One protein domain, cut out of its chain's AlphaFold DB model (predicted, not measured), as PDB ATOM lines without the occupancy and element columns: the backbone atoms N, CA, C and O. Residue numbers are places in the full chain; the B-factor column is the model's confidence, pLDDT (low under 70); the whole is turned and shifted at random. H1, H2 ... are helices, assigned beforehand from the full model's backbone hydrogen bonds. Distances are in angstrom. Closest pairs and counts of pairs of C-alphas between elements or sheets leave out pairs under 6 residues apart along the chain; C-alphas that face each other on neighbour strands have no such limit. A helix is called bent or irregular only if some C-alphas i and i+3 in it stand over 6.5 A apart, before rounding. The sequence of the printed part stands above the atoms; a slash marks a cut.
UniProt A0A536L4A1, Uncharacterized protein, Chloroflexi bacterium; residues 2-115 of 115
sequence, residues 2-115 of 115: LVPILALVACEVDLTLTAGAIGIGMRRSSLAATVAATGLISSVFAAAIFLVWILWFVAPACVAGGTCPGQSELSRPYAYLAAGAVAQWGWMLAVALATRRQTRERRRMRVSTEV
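AT A GLANCE: This is residues 2 to 115 of the 115 residues of an uncharacterized protein of Chloroflexi bacterium (UniProt A0A536L4A1). One long helix, H3, makes the length of a rod; H2 runs back beside part of it, H1 meets both with its later residues, and residues 2 to 10 and 105 to 115 stick out. The class is all helix: 114 printed residues with H1, H2, H3 in chain order. The whole is loose, radius of gyration of the C-alphas 19.4 A, spans 75 by 32 by 16 A.

HOW THE PARTS SIT: H3, residues 71 to 113, and H2, residues 31 to 65, form a hairpin at a shallow tilt of 30 degrees; their closest C-alphas, Ser 42 and Trp 89, are 5.2 A apart. H1, residues 2 to 25, touches H3 with residues 15 to 24 alone, at a steep tilt of 46 degrees; the closest C-alphas, Gly 23 and Ala 96, are 4.0 A apart. H1 and H2 form a hairpin at 25 degrees, a shallow tilt; the closest C-alphas are Ala 19 and Thr 38, 6.7 A. Every O i to N i+4 pair is within hydrogen-bond range in H1, 29 of 31 in H2, 37 of 39 in H3.

IN THESE COORDINATES: H3 spans 62.3 A, ending at C-alpha 113 (76.145, 68.099, 245.937). H2 spans 48.9 A, with a kink of 32 degrees near residue 54. H1 spans 34.3 A from C-alpha 2 (42.505, 39.528, 225.047). H2 and H3 are only just irregular: C-alphas 56 and 59, and 73 and 76, are 6.7 A apart.

THE WHOLE: The farthest C-alphas, Gly 66 and Val 115, are 75.0 A apart. The printed part has no cut; both links are tight. The pLDDT is under 70 at residues 65, 71, 114 and 115.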
ATOM      1  N   LEU A   2      41.961  38.658 223.991       80.38
ATOM      2  CA  LEU A   2      42.505  39.528 225.047       80.38
ATOM      3  C   LEU A   2      43.528  38.826 225.966       80.38
ATOM      4  O   LEU A   2      44.556  39.401 226.300       80.38
ATOM      5  N   VAL A   3      43.279  37.558 226.307       78.69
ATOM      6  CA  VAL A   3      44.133  36.746 227.194       78.69
ATOM      7  C   VAL A   3      45.578  36.572 226.683       78.69
ATOM      8  O   VAL A   3      46.492  36.892 227.437       78.69
ATOM      9  N   PRO A   4      45.841  36.135 225.432       77.31
ATOM     10  CA  PRO A   4      47.217  36.000 224.944       77.31
ATOM     11  C   PRO A   4      47.938  37.348 224.813       77.31
ATOM     12  O   PRO A   4      49.139  37.411 225.046       77.31
ATOM     13  N   ILE A   5      47.222  38.434 224.503       80.44
ATOM     14  CA  ILE A   5      47.813  39.780 224.440       80.44
ATOM     15  C   ILE A   5      48.256  40.229 225.835       80.44
ATOM     16  O   ILE A   5      49.384  40.682 226.001       80.44
ATOM     17  N   LEU A   6      47.400  40.061 226.848       87.12
ATOM     18  CA  LEU A   6      47.746  40.373 228.238       87.12
ATOM     19  C   LEU A   6      48.936  39.545 228.733       87.12
ATOM     20  O   LEU A   6      49.808  40.090 229.402       87.12
ATOM     21  N   ALA A   7      49.001  38.261 228.374       82.81
ATOM     22  CA  ALA A   7      50.127  37.399 228.722       82.81
ATOM     23  C   ALA A   7      51.439  37.878 228.079       82.81
ATOM     24  O   ALA A   7      52.451  37.971 228.769       82.81
ATOM     25  N   LEU A   8      51.413  38.255 226.794       82.75
ATOM     26  CA  LEU A   8      52.584  38.814 226.111       82.75
ATOM     27  C   LEU A   8      53.045  40.117 226.768       82.75
ATOM     28  O   LEU A   8      54.226  40.267 227.063       82.75
ATOM     29  N   VAL A   9      52.118  41.031 227.064       87.69
ATOM     30  CA  VAL A   9      52.445  42.293 227.742       87.69
ATOM     31  C   VAL A   9      53.037  42.036 229.130       87.69
ATOM     32  O   VAL A   9      54.031  42.660 229.488       87.69
ATOM     33  N   ALA A  10      52.474  41.104 229.901       89.06
ATOM     34  CA  ALA A  10      53.007  40.741 231.211       89.06
ATOM     35  C   ALA A  10      54.434  40.175 231.112       89.06
ATOM     36  O   ALA A  10      55.302  40.588 231.880       89.06
ATOM     37  N   CYS A  11      54.701  39.298 230.136       86.94
ATOM     38  CA  CYS A  11      56.045  38.780 229.880       86.94
ATOM     39  C   CYS A  11      57.032  39.890 229.499       86.94
ATOM     40  O   CYS A  11      58.149  39.914 230.013       86.94
ATOM     41  N   GLU A  12      56.629  40.830 228.641       90.44
ATOM     42  CA  GLU A  12      57.485  41.959 228.259       90.44
ATOM     43  C   GLU A  12      57.812  42.865 229.448       90.44
ATOM     44  O   GLU A  12      58.956  43.300 229.610       90.44
ATOM     45  N   VAL A  13      56.829  43.125 230.314       91.25
ATOM     46  CA  VAL A  13      57.037  43.897 231.543       91.25
ATOM     47  C   VAL A  13      58.024  43.182 232.459       91.25
ATOM     48  O   VAL A  13      58.975  43.810 232.925       91.25
ATOM     49  N   ASP A  14      57.856  41.879 232.678       91.75
ATOM     50  CA  ASP A  14      58.721  41.103 233.567       91.75
ATOM     51  C   ASP A  14      60.168  41.025 233.046       91.75
ATOM     52  O   ASP A  14      61.132  41.264 233.779       91.75
ATOM     53  N   LEU A  15      60.348  40.817 231.737       89.31
ATOM     54  CA  LEU A  15      61.672  40.816 231.102       89.31
ATOM     55  C   LEU A  15      62.333  42.196 231.133       89.31
ATOM     56  O   LEU A  15      63.542  42.301 231.360       89.31
ATOM     57  N   THR A  16      61.551  43.263 230.971       92.69
ATOM     58  CA  THR A  16      62.038  44.643 231.075       92.69
ATOM     59  C   THR A  16      62.458  44.976 232.511       92.69
ATOM     60  O   THR A  16      63.528  45.555 232.724       92.69
ATOM     61  N   LEU A  17      61.671  44.564 233.510       92.62
ATOM     62  CA  LEU A  17      62.010  44.713 234.929       92.62
ATOM     63  C   LEU A  17      63.273  43.924 235.282       92.62
ATOM     64  O   LEU A  17      64.180  44.460 235.922       92.62
ATOM     65  N   THR A  18      63.373  42.690 234.794       92.19
ATOM     66  CA  THR A  18      64.542  41.824 234.968       92.19
ATOM     67  C   THR A  18      65.792  42.459 234.358       92.19
ATOM     68  O   THR A  18      66.831  42.550 235.013       92.19
ATOM     69  N   ALA A  19      65.695  42.994 233.139       91.69
ATOM     70  CA  ALA A  19      66.781  43.732 232.499       91.69
ATOM     71  C   ALA A  19      67.202  44.975 233.303       91.69
ATOM     72  O   ALA A  19      68.397  45.243 233.467       91.69
ATOM     73  N   GLY A  20      66.239  45.717 233.855       90.00
ATOM     74  CA  GLY A  20      66.516  46.847 234.738       90.00
ATOM     75  C   GLY A  20      67.241  46.430 236.020       90.00
ATOM     76  O   GLY A  20      68.239  47.050 236.398       90.00
ATOM     77  N   ALA A  21      66.804  45.339 236.652       92.38
ATOM     78  CA  ALA A  21      67.448  44.777 237.836       92.38
ATOM     79  C   ALA A  21      68.899  44.355 237.548       92.38
ATOM     80  O   ALA A  21      69.797  44.675 238.332       92.38
ATOM     81  N   ILE A  22      69.159  43.736 236.390       90.31
ATOM     82  CA  ILE A  22      70.515  43.412 235.921       90.31
ATOM     83  C   ILE A  22      71.357  44.683 235.781       90.31
ATOM     84  O   ILE A  22      72.479  44.739 236.289       90.31
ATOM     85  N   GLY A  23      70.835  45.724 235.130       86.06
ATOM     86  CA  GLY A  23      71.556  46.985 234.935       86.06
ATOM     87  C   GLY A  23      71.943  47.672 236.251       86.06
ATOM     88  O   GLY A  23      73.076  48.147 236.404       86.06
ATOM     89  N   ILE A  24      71.036  47.669 237.233       89.31
ATOM     90  CA  ILE A  24      71.256  48.240 238.571       89.31
ATOM     91  C   ILE A  24      72.227  47.380 239.397       89.31
ATOM     92  O   ILE A  24      73.171  47.910 240.008       89.31
ATOM     93  N   GLY A  25      72.008  46.062 239.415       86.94
ATOM     94  CA  GLY A  25      72.781  45.091 240.192       86.94
ATOM     95  C   GLY A  25      74.212  44.940 239.679       86.94
ATOM     96  O   GLY A  25      75.167  44.959 240.453       86.94
ATOM     97  N   MET A  26      74.394  44.920 238.359       87.06
ATOM     98  CA  MET A  26      75.694  44.728 237.712       87.06
ATOM     99  C   MET A  26      76.408  46.041 237.371       87.06
ATOM    100  O   MET A  26      77.370  46.051 236.600       87.06
ATOM    101  N   ARG A  27      76.009  47.173 237.966       82.44
ATOM    102  CA  ARG A  27      76.560  48.503 237.633       82.44
ATOM    103  C   ARG A  27      78.092  48.612 237.731       82.44
ATOM    104  O   ARG A  27      78.702  49.409 237.001       82.44
ATOM    105  N   ARG A  28      78.705  47.833 238.636       81.12
ATOM    106  CA  ARG A  28      80.162  47.747 238.870       81.12
ATOM    107  C   ARG A  28      80.846  46.596 238.116       81.12
ATOM    108  O   ARG A  28      82.065  46.602 238.045       81.12
ATOM    109  N   SER A  29      80.087  45.653 237.554       87.31
ATOM    110  CA  SER A  29      80.627  44.496 236.827       87.31
ATOM    111  C   SER A  29      81.139  44.879 235.431       87.31
ATOM    112  O   SER A  29      80.965  46.016 234.997       87.31
ATOM    113  N   SER A  30      81.764  43.962 234.693       89.62
ATOM    114  CA  SER A  30      82.162  44.205 233.299       89.62
ATOM    115  C   SER A  30      80.935  44.333 232.381       89.62
ATOM    116  O   SER A  30      79.814  43.972 232.745       89.62
ATOM    117  N   LEU A  31      81.107  44.908 231.186       87.75
ATOM    118  CA  LEU A  31      80.030  44.950 230.185       87.75
ATOM    119  C   LEU A  31      79.722  43.543 229.653       87.75
ATOM    120  O   LEU A  31      78.556  43.202 229.478       87.75
ATOM    121  N   ALA A  32      80.755  42.708 229.501       91.00
ATOM    122  CA  ALA A  32      80.624  41.308 229.106       91.00
ATOM    123  C   ALA A  32      79.716  40.517 230.059       91.00
ATOM    124  O   ALA A  32      78.895  39.726 229.611       91.00
ATOM    125  N   ALA A  33      79.796  40.777 231.367       89.81
ATOM    126  CA  ALA A  33      78.937  40.115 232.342       89.81
ATOM    127  C   ALA A  33      77.457  40.526 232.199       89.81
ATOM    128  O   ALA A  33      76.577  39.685 232.338       89.81
ATOM    129  N   THR A  34      77.169  41.793 231.869       89.25
ATOM    130  CA  THR A  34      75.798  42.243 231.560       89.25
ATOM    131  C   THR A  34      75.270  41.578 230.290       89.25
ATOM    132  O   THR A  34      74.142  41.102 230.287       89.25
ATOM    133  N   VAL A  35      76.101  41.500 229.245       90.69
ATOM    134  CA  VAL A  35      75.774  40.814 227.986       90.69
ATOM    135  C   VAL A  35      75.468  39.334 228.217       90.69
ATOM    136  O   VAL A  35      74.469  38.830 227.709       90.69
ATOM    137  N   ALA A  36      76.298  38.652 229.010       91.88
ATOM    138  CA  ALA A  36      76.102  37.249 229.350       91.88
ATOM    139  C   ALA A  36      74.818  37.036 230.164       91.88
ATOM    140  O   ALA A  36      74.059  36.119 229.872       91.88
ATOM    141  N   ALA A  37      74.542  37.903 231.144       90.31
ATOM    142  CA  ALA A  37      73.343  37.805 231.973       90.31
ATOM    143  C   ALA A  37      72.053  38.000 231.160       90.31
ATOM    144  O   ALA A  37      71.136  37.189 231.269       90.31
ATOM    145  N   THR A  38      71.977  39.034 230.313       90.75
ATOM    146  CA  THR A  38      70.795  39.239 229.460       90.75
ATOM    147  C   THR A  38      70.660  38.138 228.412       90.75
ATOM    148  O   THR A  38      69.543  37.722 228.113       90.75
ATOM    149  N   GLY A  39      71.779  37.632 227.881       88.94
ATOM    150  CA  GLY A  39      71.795  36.518 226.931       88.94
ATOM    151  C   GLY A  39      71.269  35.222 227.538       88.94
ATOM    152  O   GLY A  39      70.429  34.565 226.932       88.94
ATOM    153  N   LEU A  40      71.701  34.892 228.758       92.06
ATOM    154  CA  LEU A  40      71.248  33.704 229.482       92.06
ATOM    155  C   LEU A  40      69.742  33.751 229.770       92.06
ATOM    156  O   LEU A  40      69.048  32.759 229.587       92.06
ATOM    157  N   ILE A  41      69.220  34.895 230.210       91.19
ATOM    158  CA  ILE A  41      67.789  35.004 230.524       91.19
ATOM    159  C   ILE A  41      66.950  34.933 229.251       91.19
ATOM    160  O   ILE A  41      65.941  34.233 229.217       91.19
ATOM    161  N   SER A  42      67.388  35.604 228.186       89.56
ATOM    162  CA  SER A  42      66.698  35.549 226.900       89.56
ATOM    163  C   SER A  42      66.686  34.134 226.307       89.56
ATOM    164  O   SER A  42      65.650  33.700 225.804       89.56
ATOM    165  N   SER A  43      67.784  33.379 226.418       87.12
ATOM    166  CA  SER A  43      67.835  31.997 225.931       87.12
ATOM    167  C   SER A  43      66.946  31.058 226.749       87.12
ATOM    168  O   SER A  43      66.227  30.246 226.166       87.12
ATOM    169  N   VAL A  44      66.922  31.205 228.078       90.94
ATOM    170  CA  VAL A  44      66.011  30.453 228.958       90.94
ATOM    171  C   VAL A  44      64.550  30.769 228.634       90.94
ATOM    172  O   VAL A  44      63.733  29.857 228.532       90.94
ATOM    173  N   PHE A  45      64.219  32.041 228.412       88.62
ATOM    174  CA  PHE A  45      62.868  32.454 228.036       88.62
ATOM    175  C   PHE A  45      62.443  31.877 226.679       88.62
ATOM    176  O   PHE A  45      61.355  31.313 226.556       88.62
ATOM    177  N   ALA A  46      63.322  31.940 225.676       87.69
ATOM    178  CA  ALA A  46      63.075  31.338 224.372       87.69
ATOM    179  C   ALA A  46      62.858  29.820 224.479       87.69
ATOM    180  O   ALA A  46      61.917  29.289 223.889       87.69
ATOM    181  N   ALA A  47      63.670  29.124 225.281       87.88
ATOM    182  CA  ALA A  47      63.498  27.697 225.534       87.88
ATOM    183  C   ALA A  47      62.152  27.389 226.212       87.88
ATOM    184  O   ALA A  47      61.479  26.439 225.820       87.88
ATOM    185  N   ALA A  48      61.723  28.206 227.178       89.38
ATOM    186  CA  ALA A  48      60.438  28.039 227.854       89.38
ATOM    187  C   ALA A  48      59.251  28.195 226.889       89.38
ATOM    188  O   ALA A  48      58.373  27.333 226.857       89.38
ATOM    189  N   ILE A  49      59.252  29.239 226.049       87.00
ATOM    190  CA  ILE A  49      58.229  29.420 225.005       87.00
ATOM    191  C   ILE A  49      58.215  28.221 224.057       87.00
ATOM    192  O   ILE A  49      57.148  27.704 223.726       87.00
ATOM    193  N   PHE A  50      59.393  27.765 223.631       87.12
ATOM    194  CA  PHE A  50      59.507  26.645 222.708       87.12
ATOM    195  C   PHE A  50      58.963  25.343 223.306       87.12
ATOM    196  O   PHE A  50      58.227  24.620 222.638       87.12
ATOM    197  N   LEU A  51      59.258  25.072 224.580       87.94
ATOM    198  CA  LEU A  51      58.721  23.920 225.304       87.94
ATOM    199  C   LEU A  51      57.198  23.979 225.422       87.94
ATOM    200  O   LEU A  51      56.534  22.976 225.166       87.94
ATOM    201  N   VAL A  52      56.639  25.145 225.758       88.56
ATOM    202  CA  VAL A  52      55.182  25.338 225.804       88.56
ATOM    203  C   VAL A  52      54.574  25.085 224.427       88.56
ATOM    204  O   VAL A  52      53.590  24.359 224.324       88.56
ATOM    205  N   TRP A  53      55.179  25.609 223.360       86.56
ATOM    206  CA  TRP A  53      54.709  25.376 221.996       86.56
ATOM    207  C   TRP A  53      54.742  23.888 221.609       86.56
ATOM    208  O   TRP A  53      53.751  23.374 221.087       86.56
ATOM    209  N   ILE A  54      55.830  23.173 221.922       85.00
ATOM    210  CA  ILE A  54      55.923  21.722 221.693       85.00
ATOM    211  C   ILE A  54      54.810  20.994 222.445       85.00
ATOM    212  O   ILE A  54      54.103  20.183 221.851       85.00
ATOM    213  N   LEU A  55      54.644  21.280 223.736       86.88
ATOM    214  CA  LEU A  55      53.698  20.566 224.588       86.88
ATOM    215  C   LEU A  55      52.243  20.810 224.172       86.88
ATOM    216  O   LEU A  55      51.419  19.906 224.277       86.88
ATOM    217  N   TRP A  56      51.931  22.016 223.698       84.75
ATOM    218  CA  TRP A  56      50.560  22.414 223.383       84.75
ATOM    219  C   TRP A  56      50.135  22.095 221.951       84.75
ATOM    220  O   TRP A  56      48.950  21.884 221.703       84.75
ATOM    221  N   PHE A  57      51.080  22.068 221.007       79.94
ATOM    222  CA  PHE A  57      50.768  21.910 219.583       79.94
ATOM    223  C   PHE A  57      51.400  20.663 218.964       79.94
ATOM    224  O   PHE A  57      50.710  19.917 218.275       79.94
ATOM    225  N   VAL A  58      52.684  20.399 219.219       81.12
ATOM    226  CA  VAL A  58      53.410  19.302 218.553       81.12
ATOM    227  C   VAL A  58      53.099  17.951 219.189       81.12
ATOM    228  O   VAL A  58      52.754  17.006 218.484       81.12
ATOM    229  N   ALA A  59      53.189  17.848 220.517       81.06
ATOM    230  CA  ALA A  59      52.957  16.594 221.226       81.06
ATOM    231  C   ALA A  59      51.519  16.065 221.032       81.06
ATOM    232  O   ALA A  59      51.377  14.885 220.706       81.06
ATOM    233  N   PRO A  60      50.454  16.889 221.121       79.94
ATOM    234  CA  PRO A  60      49.096  16.417 220.863       79.94
ATOM    235  C   PRO A  60      48.884  15.995 219.406       79.94
ATOM    236  O   PRO A  60      48.233  14.983 219.168       79.94
ATOM    237  N   ALA A  61      49.465  16.709 218.435       76.94
ATOM    238  CA  ALA A  61      49.378  16.342 217.019       76.94
ATOM    239  C   ALA A  61      50.068  14.996 216.729       76.94
ATOM    240  O   ALA A  61      49.495  14.143 216.054       76.94
ATOM    241  N   CYS A  62      51.244  14.768 217.320       80.19
ATOM    242  CA  CYS A  62      51.959  13.495 217.249       80.19
ATOM    243  C   CYS A  62      51.152  12.333 217.848       80.19
ATOM    244  O   CYS A  62      51.035  11.276 217.231       80.19
ATOM    245  N   VAL A  63      50.604  12.521 219.053       79.06
ATOM    246  CA  VAL A  63      49.925  11.452 219.803       79.06
ATOM    247  C   VAL A  63      48.535  11.149 219.237       79.06
ATOM    248  O   VAL A  63      48.155   9.984 219.168       79.06
ATOM    249  N   ALA A  64      47.779  12.166 218.815       76.06
ATOM    250  CA  ALA A  64      46.413  11.993 218.317       76.06
ATOM    251  C   ALA A  64      46.335  11.720 216.804       76.06
ATOM    252  O   ALA A  64      45.394  11.071 216.356       76.06
ATOM    253  N   GLY A  65      47.292  12.225 216.017       65.44
ATOM    254  CA  GLY A  65      47.279  12.148 214.551       65.44
ATOM    255  C   GLY A  65      48.268  11.153 213.941       65.44
ATOM    256  O   GLY A  65      48.175  10.873 212.749       65.44
ATOM    257  N   GLY A  66      49.224  10.625 214.716       70.69
ATOM    258  CA  GLY A  66      50.243   9.678 214.240       70.69
ATOM    259  C   GLY A  66      51.290  10.270 213.284       70.69
ATOM    260  O   GLY A  66      52.224   9.573 212.890       70.69
ATOM    261  N   THR A  67      51.173  11.549 212.921       70.00
ATOM    262  CA  THR A  67      52.116  12.281 212.072       70.00
ATOM    263  C   THR A  67      52.936  13.245 212.922       70.00
ATOM    264  O   THR A  67      52.455  14.281 213.376       70.00
ATOM    265  N   CYS A  68      54.204  12.903 213.151       76.06
ATOM    266  CA  CYS A  68      55.146  13.819 213.784       76.06
ATOM    267  C   CYS A  68      55.884  14.655 212.733       76.06
ATOM    268  O   CYS A  68      56.370  14.086 211.751       76.06
ATOM    269  N   PRO A  69      56.017  15.978 212.938       72.44
ATOM    270  CA  PRO A  69      56.756  16.826 212.016       72.44
ATOM    271  C   PRO A  69      58.229  16.409 211.973       72.44
ATOM    272  O   PRO A  69      58.890  16.259 213.004       72.44
ATOM    273  N   GLY A  70      58.749  16.217 210.760       73.00
ATOM    274  CA  GLY A  70      60.166  15.943 210.524       73.00
ATOM    275  C   GLY A  70      61.043  17.183 210.737       73.00
ATOM    276  O   GLY A  70      60.553  18.308 210.845       73.00
ATOM    277  N   GLN A  71      62.371  17.009 210.751       69.00
ATOM    278  CA  GLN A  71      63.306  18.131 210.949       69.00
ATOM    279  C   GLN A  71      63.126  19.276 209.936       69.00
ATOM    280  O   GLN A  71      63.284  20.444 210.293       69.00
ATOM    281  N   SER A  72      62.772  18.960 208.688       73.19
ATOM    282  CA  SER A  72      62.524  19.958 207.642       73.19
ATOM    283  C   SER A  72      61.348  20.879 207.980       73.19
ATOM    284  O   SER A  72      61.428  22.079 207.727       73.19
ATOM    285  N   GLU A  73      60.295  20.358 208.611       76.69
ATOM    286  CA  GLU A  73      59.104  21.128 208.989       76.69
ATOM    287  C   GLU A  73      59.337  22.000 210.229       76.69
ATOM    288  O   GLU A  73      58.788  23.097 210.339       76.69
ATOM    289  N   LEU A  74      60.219  21.561 211.130       76.56
ATOM    290  CA  LEU A  74      60.582  22.305 212.340       76.56
ATOM    291  C   LEU A  74      61.592  23.436 212.081       76.56
ATOM    292  O   LEU A  74      61.710  24.350 212.897       76.56
ATOM    293  N   SER A  75      62.290  23.422 210.941       80.00
ATOM    294  CA  SER A  75      63.327  24.408 210.595       80.00
ATOM    295  C   SER A  75      62.837  25.866 210.622       80.00
ATOM    296  O   SER A  75      63.527  26.747 211.138       80.00
ATOM    297  N   ARG A  76      61.620  26.131 210.125       81.62
ATOM    298  CA  ARG A  76      60.998  27.466 210.146       81.62
ATOM    299  C   ARG A  76      60.651  27.929 211.566       81.62
ATOM    300  O   ARG A  76      61.087  29.020 211.927       81.62
ATOM    301  N   PRO A  77      59.916  27.147 212.385       80.50
ATOM    302  CA  PRO A  77      59.694  27.468 213.793       80.50
ATOM    303  C   PRO A  77      60.987  27.774 214.557       80.50
ATOM    304  O   PRO A  77      61.038  28.765 215.282       80.50
ATOM    305  N   TYR A  78      62.048  26.987 214.343       82.44
ATOM    306  CA  TYR A  78      63.355  27.244 214.954       82.44
ATOM    307  C   TYR A  78      63.955  28.585 214.525       82.44
ATOM    308  O   TYR A  78      64.459  29.324 215.370       82.44
ATOM    309  N   ALA A  79      63.877  28.931 213.237       85.25
ATOM    310  CA  ALA A  79      64.370  30.213 212.742       85.25
ATOM    311  C   ALA A  79      63.614  31.402 213.365       85.25
ATOM    312  O   ALA A  79      64.240  32.377 213.780       85.25
ATOM    313  N   TYR A  80      62.286  31.306 213.494       84.75
ATOM    314  CA  TYR A  80      61.483  32.338 214.159       84.75
ATOM    315  C   TYR A  80      61.787  32.442 215.654       84.75
ATOM    316  O   TYR A  80      61.905  33.554 216.170       84.75
ATOM    317  N   LEU A  81      61.965  31.309 216.337       85.06
ATOM    318  CA  LEU A  81      62.363  31.285 217.741       85.06
ATOM    319  C   LEU A  81      63.719  31.970 217.939       85.06
ATOM    320  O   LEU A  81      63.861  32.808 218.823       85.06
ATOM    321  N   ALA A  82      64.701  31.647 217.094       82.88
ATOM    322  CA  ALA A  82      66.031  32.238 217.156       82.88
ATOM    323  C   ALA A  82      65.989  33.751 216.896       82.88
ATOM    324  O   ALA A  82      66.578  34.519 217.656       82.88
ATOM    325  N   ALA A  83      65.253  34.196 215.873       87.81
ATOM    326  CA  ALA A  83      65.087  35.618 215.580       87.81
ATOM    327  C   ALA A  83      64.403  36.367 216.739       87.81
ATOM    328  O   ALA A  83      64.869  37.433 217.143       87.81
ATOM    329  N   GLY A  84      63.345  35.786 217.314       85.81
ATOM    330  CA  GLY A  84      62.655  36.334 218.481       85.81
ATOM    331  C   GLY A  84      63.555  36.402 219.714       85.81
ATOM    332  O   GLY A  84      63.593  37.427 220.389       85.81
ATOM    333  N   ALA A  85      64.350  35.360 219.969       88.44
ATOM    334  CA  ALA A  85      65.314  35.338 221.065       88.44
ATOM    335  C   ALA A  85      66.371  36.442 220.912       88.44
ATOM    336  O   ALA A  85      66.640  37.173 221.858       88.44
ATOM    337  N   VAL A  86      66.928  36.626 219.711       90.00
ATOM    338  CA  VAL A  86      67.904  37.695 219.442       90.00
ATOM    339  C   VAL A  86      67.284  39.079 219.636       90.00
ATOM    340  O   VAL A  86      67.907  39.941 220.259       90.00
ATOM    341  N   ALA A  87      66.061  39.294 219.146       90.81
ATOM    342  CA  ALA A  87      65.346  40.551 219.340       90.81
ATOM    343  C   ALA A  87      65.114  40.834 220.834       90.81
ATOM    344  O   ALA A  87      65.423  41.930 221.310       90.81
ATOM    345  N   GLN A  88      64.670  39.824 221.588       91.44
ATOM    346  CA  GLN A  88      64.414  39.952 223.020       91.44
ATOM    347  C   GLN A  88      65.691  40.204 223.815       91.44
ATOM    348  O   GLN A  88      65.735  41.074 224.686       91.44
ATOM    349  N   TRP A  89      66.765  39.496 223.480       93.00
ATOM    350  CA  TRP A  89      68.079  39.735 224.057       93.00
ATOM    351  C   TRP A  89      68.556  41.169 223.803       93.00
ATOM    352  O   TRP A  89      69.024  41.831 224.733       93.00
ATOM    353  N   GLY A  90      68.406  41.664 222.571       92.12
ATOM    354  CA  GLY A  90      68.758  43.033 222.199       92.12
ATOM    355  C   GLY A  90      67.985  44.074 223.011       92.12
ATOM    356  O   GLY A  90      68.589  45.010 223.541       92.12
ATOM    357  N   TRP A  91      66.676  43.876 223.179       93.12
ATOM    358  CA  TRP A  91      65.831  44.736 224.010       93.12
ATOM    359  C   TRP A  91      66.286  44.752 225.473       93.12
ATOM    360  O   TRP A  91      66.564  45.816 226.036       93.12
ATOM    361  N   MET A  92      66.463  43.573 226.073       93.50
ATOM    362  CA  MET A  92      66.939  43.448 227.452       93.50
ATOM    363  C   MET A  92      68.314  44.094 227.642       93.50
ATOM    364  O   MET A  92      68.555  44.779 228.637       93.50
ATOM    365  N   LEU A  93      69.224  43.918 226.683       92.19
ATOM    366  CA  LEU A  93      70.545  44.530 226.730       92.19
ATOM    367  C   LEU A  93      70.454  46.061 226.687       92.19
ATOM    368  O   LEU A  93      71.120  46.731 227.480       92.19
ATOM    369  N   ALA A  94      69.609  46.621 225.820       93.69
ATOM    370  CA  ALA A  94      69.395  48.063 225.738       93.69
ATOM    371  C   ALA A  94      68.876  48.636 227.068       93.69
ATOM    372  O   ALA A  94      69.444  49.602 227.587       93.69
ATOM    373  N   VAL A  95      67.867  47.999 227.668       93.94
ATOM    374  CA  VAL A  95      67.294  48.409 228.963       93.94
ATOM    375  C   VAL A  95      68.328  48.297 230.090       93.94
ATOM    376  O   VAL A  95      68.496  49.235 230.879       93.94
ATOM    377  N   ALA A  96      69.082  47.196 230.151       91.44
ATOM    378  CA  ALA A  96      70.124  46.991 231.158       91.44
ATOM    379  C   ALA A  96      71.249  48.036 231.046       91.44
ATOM    380  O   ALA A  96      71.757  48.540 232.051       91.44
ATOM    381  N   LEU A  97      71.638  48.411 229.826       91.00
ATOM    382  CA  LEU A  97      72.648  49.444 229.598       91.00
ATOM    383  C   LEU A  97      72.125  50.847 229.934       91.00
ATOM    384  O   LEU A  97      72.850  51.625 230.561       91.00
ATOM    385  N   ALA A  98      70.883  51.168 229.567       92.12
ATOM    386  CA  ALA A  98      70.255  52.452 229.874       92.12
ATOM    387  C   ALA A  98      70.140  52.675 231.392       92.12
ATOM    388  O   ALA A  98      70.609  53.689 231.917       92.12
ATOM    389  N   THR A  99      69.618  51.687 232.121       90.94
ATOM    390  CA  THR A  99      69.491  51.733 233.589       90.94
ATOM    391  C   THR A  99      70.850  51.830 234.280       90.94
ATOM    392  O   THR A  99      71.035  52.608 235.224       90.94
ATOM    393  N   ARG A 100      71.855  51.117 233.766       87.62
ATOM    394  CA  ARG A 100      73.233  51.204 234.250       87.62
ATOM    395  C   ARG A 100      73.836  52.601 234.070       87.62
ATOM    396  O   ARG A 100      74.525  53.075 234.980       87.62
ATOM    397  N   ARG A 101      73.595  53.265 232.933       87.31
ATOM    398  CA  ARG A 101      74.051  54.647 232.678       87.31
ATOM    399  C   ARG A 101      73.384  55.636 233.632       87.31
ATOM    400  O   ARG A 101      74.094  56.316 234.370       87.31
ATOM    401  N   GLN A 102      72.055  55.605 233.727       89.06
ATOM    402  CA  GLN A 102      71.298  56.476 234.633       89.06
ATOM    403  C   GLN A 102      71.734  56.319 236.096       89.06
ATOM    404  O   GLN A 102      71.895  57.299 236.821       89.06
ATOM    405  N   THR A 103      71.991  55.086 236.539       84.81
ATOM    406  CA  THR A 103      72.451  54.821 237.913       84.81
ATOM    407  C   THR A 103      73.836  55.423 238.177       84.81
ATOM    408  O   THR A 103      74.102  55.937 239.266       84.81
ATOM    409  N   ARG A 104      74.739  55.382 237.188       83.19
ATOM    410  CA  ARG A 104      76.074  55.992 237.291       83.19
ATOM    411  C   ARG A 104      75.998  57.516 237.331       83.19
ATOM    412  O   ARG A 104      76.679  58.118 238.157       83.19
ATOM    413  N   GLU A 105      75.164  58.119 236.491       85.38
ATOM    414  CA  GLU A 105      74.945  59.570 236.449       85.38
ATOM    415  C   GLU A 105      74.351  60.096 237.757       85.38
ATOM    416  O   GLU A 105      74.905  61.018 238.354       85.38
ATOM    417  N   ARG A 106      73.304  59.447 238.285       83.12
ATOM    418  CA  ARG A 106      72.711  59.812 239.585       83.12
ATOM    419  C   ARG A 106      73.721  59.768 240.729       83.12
ATOM    420  O   ARG A 106      73.688  60.623 241.612       83.12
ATOM    421  N   ARG A 107      74.642  58.798 240.713       78.38
ATOM    422  CA  ARG A 107      75.711  58.719 241.718       78.38
ATOM    423  C   ARG A 107      76.705  59.874 241.590       78.38
ATOM    424  O   ARG A 107      77.142  60.382 242.612       78.38
ATOM    425  N   ARG A 108      77.055  60.286 240.367       79.38
ATOM    426  CA  ARG A 108      77.941  61.442 240.141       79.38
ATOM    427  C   ARG A 108      77.306  62.740 240.635       79.38
ATOM    428  O   ARG A 108      77.971  63.491 241.332       79.38
ATOM    429  N   MET A 109      76.023  62.956 240.338       82.12
ATOM    430  CA  MET A 109      75.300  64.147 240.797       82.12
ATOM    431  C   MET A 109      75.235  64.231 242.326       82.12
ATOM    432  O   MET A 109      75.545  65.281 242.869       82.12
ATOM    433  N   ARG A 110      74.934  63.123 243.025       81.00
ATOM    434  CA  ARG A 110      74.949  63.100 244.504       81.00
ATOM    435  C   ARG A 110      76.306  63.459 245.104       81.00
ATOM    436  O   ARG A 110      76.355  64.214 246.061       81.00
ATOM    437  N   VAL A 111      77.395  62.936 244.540       76.12
ATOM    438  CA  VAL A 111      78.746  63.256 245.030       76.12
ATOM    439  C   VAL A 111      79.074  64.736 244.809       76.12
ATOM    440  O   VAL A 111      79.732  65.333 245.645       76.12
ATOM    441  N   SER A 112      78.586  65.350 243.727       72.56
ATOM    442  CA  SER A 112      78.804  66.777 243.451       72.56
ATOM    443  C   SER A 112      78.022  67.725 244.364       72.56
ATOM    444  O   SER A 112      78.394  68.886 244.441       72.56
ATOM    445  N   THR A 113      76.932  67.281 244.994       75.56
ATOM    446  CA  THR A 113      76.145  68.099 245.937       75.56
ATOM    447  C   THR A 113      76.632  67.996 247.385       75.56
ATOM    448  O   THR A 113      76.161  68.746 248.230       75.56
ATOM    449  N   GLU A 114      77.516  67.040 247.683       65.06
ATOM    450  CA  GLU A 114      78.092  66.824 249.022       65.06
ATOM    451  C   GLU A 114      79.466  67.505 249.205       65.06
ATOM    452  O   GLU A 114      80.022  67.445 250.300       65.06
ATOM    453  N   VAL A 115      80.005  68.138 248.154       55.41
ATOM    454  CA  VAL A 115      81.261  68.919 248.144       55.41
ATOM    455  C   VAL A 115      80.925  70.399 248.037       55.41
ATOM    456  O   VAL A 115      81.572  71.189 248.756       55.41
TER     457      VAL A 115